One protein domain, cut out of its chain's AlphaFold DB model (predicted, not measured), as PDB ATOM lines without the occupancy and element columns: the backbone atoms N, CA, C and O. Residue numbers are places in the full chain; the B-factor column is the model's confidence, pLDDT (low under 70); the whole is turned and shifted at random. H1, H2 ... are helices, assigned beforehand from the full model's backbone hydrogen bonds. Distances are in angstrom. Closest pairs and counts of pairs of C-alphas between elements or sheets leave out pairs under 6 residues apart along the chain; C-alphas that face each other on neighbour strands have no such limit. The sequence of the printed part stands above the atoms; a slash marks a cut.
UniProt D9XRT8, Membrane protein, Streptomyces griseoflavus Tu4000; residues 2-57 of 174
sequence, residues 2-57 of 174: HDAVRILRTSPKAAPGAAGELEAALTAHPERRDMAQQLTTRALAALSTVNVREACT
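This is residues 2 to 57 of the 174 residues of the protein "Membrane protein" of Streptomyces griseoflavus Tu4000 (UniProt D9XRT8). The printed part is an open, U-like frame: a hairpin of two helices, H1 and H2, makes one arm, the longest helix, H3, makes the base, and the short helices H4 and H5 turn the corner at the far end of H3, with H5 as a shorter second arm. H2 and H3 meet in a corner, and the space between the hairpin and H5 is empty. There are 56 residues printed with five named helices, in the order H1, H2, H3, H4, H5, and no named strand; the class is all helix, with 43 residues in the helices. The whole is loose, with a radius of gyration of the C-alphas of 12.9 A, and only just flat, spanning 35 by 28 by 15 A.

H1 holds residues 2 to 10, begins with C-alpha 2 at (191.638, 194.546, 172.948) and is 12.5 A long from first to last C-alpha. H2, residues 18 to 27, is 14.3 A long. H3, residues 30 to 43, is 19.8 A long and begins with C-alpha 30 at (179.650, 203.835, 167.173). H4 holds residues 45 to 48 and measures 5.7 A. H5, residues 50 to 55, measures 8.6 A and ends with C-alpha 55 at (189.292, 194.278, 198.616).

H1 and H2 form a helical hairpin: they touch, at a shallow tilt of 22 degrees, opposite ways. Their closest C-alphas are those of Leu 8 and Ala 19, 5.1 A apart. H2 touches H3 at a steep tilt of 48 degrees, opposite ways, and H3 touches H2 with residues 32 to 36 alone. The closest C-alphas here are those of Leu 26 and Arg 33, 5.6 A apart. Residues 38 to 43 of H3 stand free. H3 and H4 meet only through their link. H4 and H5 only just touch, only at the corner by their link, with 3 pairs of C-alphas within 8 A; the closest are those of Leu 47 and Arg 53, 4.8 A apart. H5 is apart from H1, H2 and H3. In H1, H2, H3 and H5 every O i to N i+4 pair is within hydrogen-bond range; H4 is too short for such a pair.

The two C-alphas farthest apart are those of His 29 and Asn 51, at 35.6 A. The printed part has no cut. The links from H2 to H3, H3 to H4 and H4 to H5 are tight, the link from H1 to H2 is short with 7 residues, and no link is long. The mean pLDDT of the printed part is 87.5, and one printed residue, His 2, is under 70.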
ATOM      1  N   HIS A   2     191.278 195.837 173.571       66.75
ATOM      2  CA  HIS A   2     191.638 194.546 172.948       66.75
ATOM      3  C   HIS A   2     192.318 193.572 173.929       66.75
ATOM      4  O   HIS A   2     192.066 192.370 173.882       66.75
ATOM      5  N   ASP A   3     193.080 194.093 174.896       81.25
ATOM      6  CA  ASP A   3     193.613 193.282 175.995       81.25
ATOM      7  C   ASP A   3     192.537 192.613 176.858       81.25
ATOM      8  O   ASP A   3     192.752 191.498 177.318       81.25
ATOM      9  N   ALA A   4     191.366 193.232 177.046       83.75
ATOM     10  CA  ALA A   4     190.285 192.636 177.831       83.75
ATOM     11  C   ALA A   4     189.663 191.431 177.108       83.75
ATOM     12  O   ALA A   4     189.468 190.383 177.719       83.75
ATOM     13  N   VAL A   5     189.439 191.539 175.790       88.12
ATOM     14  CA  VAL A   5     188.991 190.406 174.957       88.12
ATOM     15  C   VAL A   5     190.016 189.275 175.013       88.12
ATOM     16  O   VAL A   5     189.650 188.120 175.214       88.12
ATOM     17  N   ARG A   6     191.312 189.600 174.902       91.00
ATOM     18  CA  ARG A   6     192.392 188.615 175.031       91.00
ATOM     19  C   ARG A   6     192.357 187.917 176.392       91.00
ATOM     20  O   ARG A   6     192.371 186.692 176.418       91.00
ATOM     21  N   ILE A   7     192.257 188.668 177.491       91.00
ATOM     22  CA  ILE A   7     192.166 188.117 178.853       91.00
ATOM     23  C   ILE A   7     190.980 187.154 178.975       91.00
ATOM     24  O   ILE A   7     191.160 186.045 179.474       91.00
ATOM     25  N   LEU A   8     189.794 187.538 178.490       90.81
ATOM     26  CA  LEU A   8     188.605 186.682 178.541       90.81
ATOM     27  C   LEU A   8     188.744 185.425 177.672       90.81
ATOM     28  O   LEU A   8     188.258 184.372 178.065       90.81
ATOM     29  N   ARG A   9     189.430 185.496 176.523       92.06
ATOM     30  CA  ARG A   9     189.694 184.312 175.682       92.06
ATOM     31  C   ARG A   9     190.675 183.335 176.319       92.06
ATOM     32  O   ARG A   9     190.544 182.134 176.120       92.06
ATOM     33  N   THR A  10     191.687 183.840 177.023       92.50
ATOM     34  CA  THR A  10     192.775 183.006 177.556       92.50
ATOM     35  C   THR A  10     192.551 182.549 178.993       92.50
ATOM     36  O   THR A  10     193.231 181.637 179.451       92.50
ATOM     37  N   SER A  11     191.654 183.200 179.735       90.88
ATOM     38  CA  SER A  11     191.422 182.872 181.140       90.88
ATOM     39  C   SER A  11     190.581 181.599 181.270       90.88
ATOM     40  O   SER A  11     189.430 181.595 180.834       90.88
ATOM     41  N   PRO A  12     191.073 180.549 181.955       88.19
ATOM     42  CA  PRO A  12     190.297 179.330 182.188       88.19
ATOM     43  C   PRO A  12     189.085 179.557 183.107       88.19
ATOM     44  O   PRO A  12     188.226 178.691 183.211       88.19
ATOM     45  N   LYS A  13     189.017 180.710 183.789       86.75
ATOM     46  CA  LYS A  13     187.899 181.102 184.660       86.75
ATOM     47  C   LYS A  13     186.849 181.966 183.952       86.75
ATOM     48  O   LYS A  13     185.875 182.354 184.588       86.75
ATOM     49  N   ALA A  14     187.060 182.343 182.689       88.75
ATOM     50  CA  ALA A  14     186.091 183.159 181.968       88.75
ATOM     51  C   ALA A  14     184.824 182.349 181.659       88.75
ATOM     52  O   ALA A  14     184.900 181.180 181.282       88.75
ATOM     53  N   ALA A  15     183.660 182.988 181.795       90.62
ATOM     54  CA  ALA A  15     182.406 182.383 181.372       90.62
ATOM     55  C   ALA A  15     182.442 182.100 179.855       90.62
ATOM     56  O   ALA A  15     182.932 182.945 179.092       90.62
ATOM     57  N   PRO A  16     181.933 180.941 179.395       89.75
ATOM     58  CA  PRO A  16     181.861 180.631 177.971       89.75
ATOM     59  C   PRO A  16     181.159 181.750 177.191       89.75
ATOM     60  O   PRO A  16     180.138 182.264 177.630       89.75
ATOM     61  N   GLY A  17     181.712 182.142 176.041       88.50
ATOM     62  CA  GLY A  17     181.118 183.170 175.175       88.50
ATOM     63  C   GLY A  17     181.387 184.627 175.582       88.50
ATOM     64  O   GLY A  17     181.336 185.494 174.712       88.50
ATOM     65  N   ALA A  18     181.799 184.905 176.825       90.25
ATOM     66  CA  ALA A  18     181.985 186.273 177.331       90.25
ATOM     67  C   ALA A  18     182.961 187.121 176.491       90.25
ATOM     68  O   ALA A  18     182.771 188.323 176.306       90.25
ATOM     69  N   ALA A  19     184.011 186.501 175.940       89.44
ATOM     70  CA  ALA A  19     184.940 187.195 175.055       89.44
ATOM     71  C   ALA A  19     184.301 187.625 173.724       89.44
ATOM     72  O   ALA A  19     184.610 188.705 173.227       89.44
ATOM     73  N   GLY A  20     183.435 186.780 173.154       89.75
ATOM     74  CA  GLY A  20     182.715 187.070 171.915       89.75
ATOM     75  C   GLY A  20     181.624 188.117 172.126       89.75
ATOM     76  O   GLY A  20     181.483 189.017 171.307       89.75
ATOM     77  N   GLU A  21     180.914 188.062 173.256       89.38
ATOM     78  CA  GLU A  21     179.952 189.099 173.652       89.38
ATOM     79  C   GLU A  21     180.625 190.466 173.796       89.38
ATOM     80  O   GLU A  21     180.142 191.459 173.247       89.38
ATOM     81  N   LEU A  22     181.781 190.514 174.473       87.06
ATOM     82  CA  LEU A  22     182.556 191.745 174.578       87.06
ATOM     83  C   LEU A  22     182.988 192.224 173.190       87.06
ATOM     84  O   LEU A  22     182.735 193.371 172.844       87.06
ATOM     85  N   GLU A  23     183.597 191.365 172.374       88.81
ATOM     86  CA  GLU A  23     184.047 191.724 171.023       88.81
ATOM     87  C   GLU A  23     182.907 192.238 170.128       88.81
ATOM     88  O   GLU A  23     183.084 193.245 169.438       88.81
ATOM     89  N   ALA A  24     181.723 191.626 170.195       87.88
ATOM     90  CA  ALA A  24     180.526 192.097 169.502       87.88
ATOM     91  C   ALA A  24     180.108 193.499 169.976       87.88
ATOM     92  O   ALA A  24     179.795 194.362 169.154       87.88
ATOM     93  N   ALA A  25     180.163 193.774 171.282       85.94
ATOM     94  CA  ALA A  25     179.901 195.109 171.817       85.94
ATOM     95  C   ALA A  25     180.957 196.139 171.369       85.94
ATOM     96  O   ALA A  25     180.611 197.279 171.056       85.94
ATOM     97  N   LEU A  26     182.236 195.747 171.287       83.56
ATOM     98  CA  LEU A  26     183.329 196.639 170.874       83.56
ATOM     99  C   LEU A  26     183.312 196.973 169.376       83.56
ATOM    100  O   LEU A  26     183.837 198.014 168.979       83.56
ATOM    101  N   THR A  27     182.740 196.091 168.554       87.56
ATOM    102  CA  THR A  27     182.668 196.214 167.087       87.56
ATOM    103  C   THR A  27     181.299 196.683 166.584       87.56
ATOM    104  O   THR A  27     181.107 196.848 165.380       87.56
ATOM    105  N   ALA A  28     180.355 196.943 167.494       87.00
ATOM    106  CA  ALA A  28     179.043 197.497 167.177       87.00
ATOM    107  C   ALA A  28     179.128 198.914 166.573       87.00
ATOM    108  O   ALA A  28     180.164 199.582 166.619       87.00
ATOM    109  N   HIS A  29     177.999 199.403 166.040       88.88
ATOM    110  CA  HIS A  29     177.891 200.786 165.562       88.88
ATOM    111  C   HIS A  29     178.340 201.795 166.638       88.88
ATOM    112  O   HIS A  29     178.050 201.563 167.819       88.88
ATOM    113  N   PRO A  30     178.985 202.917 166.247       88.19
ATOM    114  CA  PRO A  30     179.650 203.835 167.173       88.19
ATOM    115  C   PRO A  30     178.800 204.232 168.383       88.19
ATOM    116  O   PRO A  30     179.253 204.082 169.509       88.19
ATOM    117  N   GLU A  31     177.537 204.609 168.172       87.31
ATOM    118  CA  GLU A  31     176.631 205.015 169.257       87.31
ATOM    119  C   GLU A  31     176.400 203.911 170.301       87.31
ATOM    120  O   GLU A  31     176.444 204.163 171.505       87.31
ATOM    121  N   ARG A  32     176.195 202.659 169.865       85.06
ATOM    122  CA  ARG A  32     175.997 201.527 170.789       85.06
ATOM    123  C   ARG A  32     177.280 201.172 171.519       85.06
ATOM    124  O   ARG A  32     177.231 200.872 172.709       85.06
ATOM    125  N   ARG A  33     178.410 201.201 170.813       87.06
ATOM    126  CA  ARG A  33     179.728 200.947 171.396       87.06
ATOM    127  C   ARG A  33     180.042 201.982 172.476       87.06
ATOM    128  O   ARG A  33     180.443 201.612 173.575       87.06
ATOM    129  N   ASP A  34     179.819 203.258 172.179       87.50
ATOM    130  CA  ASP A  34     180.091 204.355 173.102       87.50
ATOM    131  C   ASP A  34     179.170 204.267 174.333       87.50
ATOM    132  O   ASP A  34     179.632 204.419 175.465       87.50
ATOM    133  N   MET A  35     177.893 203.914 174.145       86.50
ATOM    134  CA  MET A  35     176.963 203.664 175.252       86.50
ATOM    135  C   MET A  35     177.383 202.465 176.115       86.50
ATOM    136  O   MET A  35     177.399 202.570 177.343       86.50
ATOM    137  N   ALA A  36     177.774 201.344 175.501       85.06
ATOM    138  CA  ALA A  36     178.274 200.175 176.224       85.06
ATOM    139  C   ALA A  36     179.529 200.520 177.040       85.06
ATOM    140  O   ALA A  36     179.606 200.196 178.224       85.06
ATOM    141  N   GLN A  37     180.472 201.255 176.444       84.31
ATOM    142  CA  GLN A  37     181.682 201.701 177.128       84.31
ATOM    143  C   GLN A  37     181.357 202.607 178.322       84.31
ATOM    144  O   GLN A  37     181.904 202.399 179.405       84.31
ATOM    145  N   GLN A  38     180.438 203.566 178.170       86.62
ATOM    146  CA  GLN A  38     180.006 204.423 179.276       86.62
ATOM    147  C   GLN A  38     179.392 203.615 180.425       86.62
ATOM    148  O   GLN A  38     179.718 203.868 181.585       86.62
ATOM    149  N   LEU A  39     178.539 202.634 180.120       84.38
ATOM    150  CA  LEU A  39     177.938 201.760 181.128       84.38
ATOM    151  C   LEU A  39     178.999 200.931 181.859       84.38
ATOM    152  O   LEU A  39     179.011 200.913 183.089       84.38
ATOM    153  N   THR A  40     179.927 200.304 181.130       84.19
ATOM    154  CA  THR A  40     181.016 199.519 181.730       84.19
ATOM    155  C   THR A  40     181.922 200.386 182.601       84.19
ATOM    156  O   THR A  40     182.243 199.998 183.723       84.19
ATOM    157  N   THR A  41     182.310 201.575 182.129       86.06
ATOM    158  CA  THR A  41     183.133 202.507 182.911       86.06
ATOM    159  C   THR A  41     182.432 202.927 184.196       86.06
ATOM    160  O   THR A  41     183.067 202.913 185.246       86.06
ATOM    161  N   ARG A  42     181.134 203.252 184.151       84.38
ATOM    162  CA  ARG A  42     180.370 203.612 185.357       84.38
ATOM    163  C   ARG A  42     180.239 202.436 186.323       84.38
ATOM    164  O   ARG A  42     180.459 202.614 187.515       84.38
ATOM    165  N   ALA A  43     179.938 201.240 185.817       83.69
ATOM    166  CA  ALA A  43     179.792 200.040 186.641       83.69
ATOM    167  C   ALA A  43     181.092 199.662 187.372       83.69
ATOM    168  O   ALA A  43     181.053 199.221 188.517       83.69
ATOM    169  N   LEU A  44     182.244 199.860 186.726       86.75
ATOM    170  CA  LEU A  44     183.559 199.513 187.273       86.75
ATOM    171  C   LEU A  44     184.291 200.705 187.903       86.75
ATOM    172  O   LEU A  44     185.437 200.552 188.326       86.75
ATOM    173  N   ALA A  45     183.655 201.878 187.987       88.31
ATOM    174  CA  ALA A  45     184.297 203.112 188.438       88.31
ATOM    175  C   ALA A  45     184.939 202.965 189.829       88.31
ATOM    176  O   ALA A  45     186.050 203.447 190.045       88.31
ATOM    177  N   ALA A  46     184.295 202.227 190.740       89.44
ATOM    178  CA  ALA A  46     184.793 201.965 192.091       89.44
ATOM    179  C   ALA A  46     186.174 201.276 192.117       89.44
ATOM    180  O   ALA A  46     186.983 201.534 193.005       89.44
ATOM    181  N   LEU A  47     186.487 200.438 191.120       90.38
ATOM    182  CA  LEU A  47     187.754 199.694 191.032       90.38
ATOM    183  C   LEU A  47     188.951 200.574 190.628       90.38
ATOM    184  O   LEU A  47     190.101 200.114 190.630       90.38
ATOM    185  N   SER A  48     188.701 201.841 190.281       89.56
ATOM    186  CA  SER A  48     189.761 202.839 190.122       89.56
ATOM    187  C   SER A  48     190.449 203.147 191.458       89.56
ATOM    188  O   SER A  48     191.662 203.372 191.486       89.56
ATOM    189  N   THR A  49     189.725 203.047 192.577       90.69
ATOM    190  CA  THR A  49     190.277 203.167 193.927       90.69
ATOM    191  C   THR A  49     191.062 201.907 194.290       90.69
ATOM    192  O   THR A  49     190.520 200.802 194.302       90.69
ATOM    193  N   VAL A  50     192.346 202.070 194.634       91.38
ATOM    194  CA  VAL A  50     193.258 200.954 194.954       91.38
ATOM    195  C   VAL A  50     192.695 200.065 196.061       91.38
ATOM    196  O   VAL A  50     192.602 198.860 195.873       91.38
ATOM    197  N   ASN A  51     192.241 200.653 197.169       89.12
ATOM    198  CA  ASN A  51     191.736 199.889 198.315       89.12
ATOM    199  C   ASN A  51     190.504 199.042 197.965       89.12
ATOM    200  O   ASN A  51     190.393 197.907 198.419       89.12
ATOM    201  N   VAL A  52     189.606 199.569 197.127       90.00
ATOM    202  CA  VAL A  52     188.426 198.834 196.650       90.00
ATOM    203  C   VAL A  52     188.857 197.678 195.755       90.00
ATOM    204  O   VAL A  52     188.403 196.552 195.935       90.00
ATOM    205  N   ARG A  53     189.779 197.932 194.822       90.25
ATOM    206  CA  ARG A  53     190.306 196.892 193.937       90.25
ATOM    207  C   ARG A  53     190.983 195.770 194.718       90.25
ATOM    208  O   ARG A  53     190.691 194.612 194.451       90.25
ATOM    209  N   GLU A  54     191.817 196.107 195.701       88.75
ATOM    210  CA  GLU A  54     192.456 195.119 196.571       88.75
ATOM    211  C   GLU A  54     191.427 194.334 197.391       88.75
ATOM    212  O   GLU A  54     191.580 193.130 197.574       88.75
ATOM    213  N   ALA A  55     190.362 194.971 197.889       86.56
ATOM    214  CA  ALA A  55     189.292 194.278 198.616       86.56
ATOM    215  C   ALA A  55     188.521 193.278 197.735       86.56
ATOM    216  O   ALA A  55     188.039 192.264 198.231       86.56
ATOM    217  N   CYS A  56     188.443 193.530 196.427       86.50
ATOM    218  CA  CYS A  56     187.816 192.631 195.459       86.50
ATOM    219  C   CYS A  56     188.759 191.538 194.919       86.50
ATOM    220  O   CYS A  56     188.331 190.718 194.103       86.50
ATOM    221  N   THR A  57     190.027 191.502 195.341       85.75
ATOM    222  CA  THR A  57     190.977 190.464 194.926       85.75
ATOM    223  C   THR A  57     190.648 189.134 195.621       85.75
ATOM    224  O   THR A  57     190.591 189.082 196.851       85.75
TER     225      THR A  57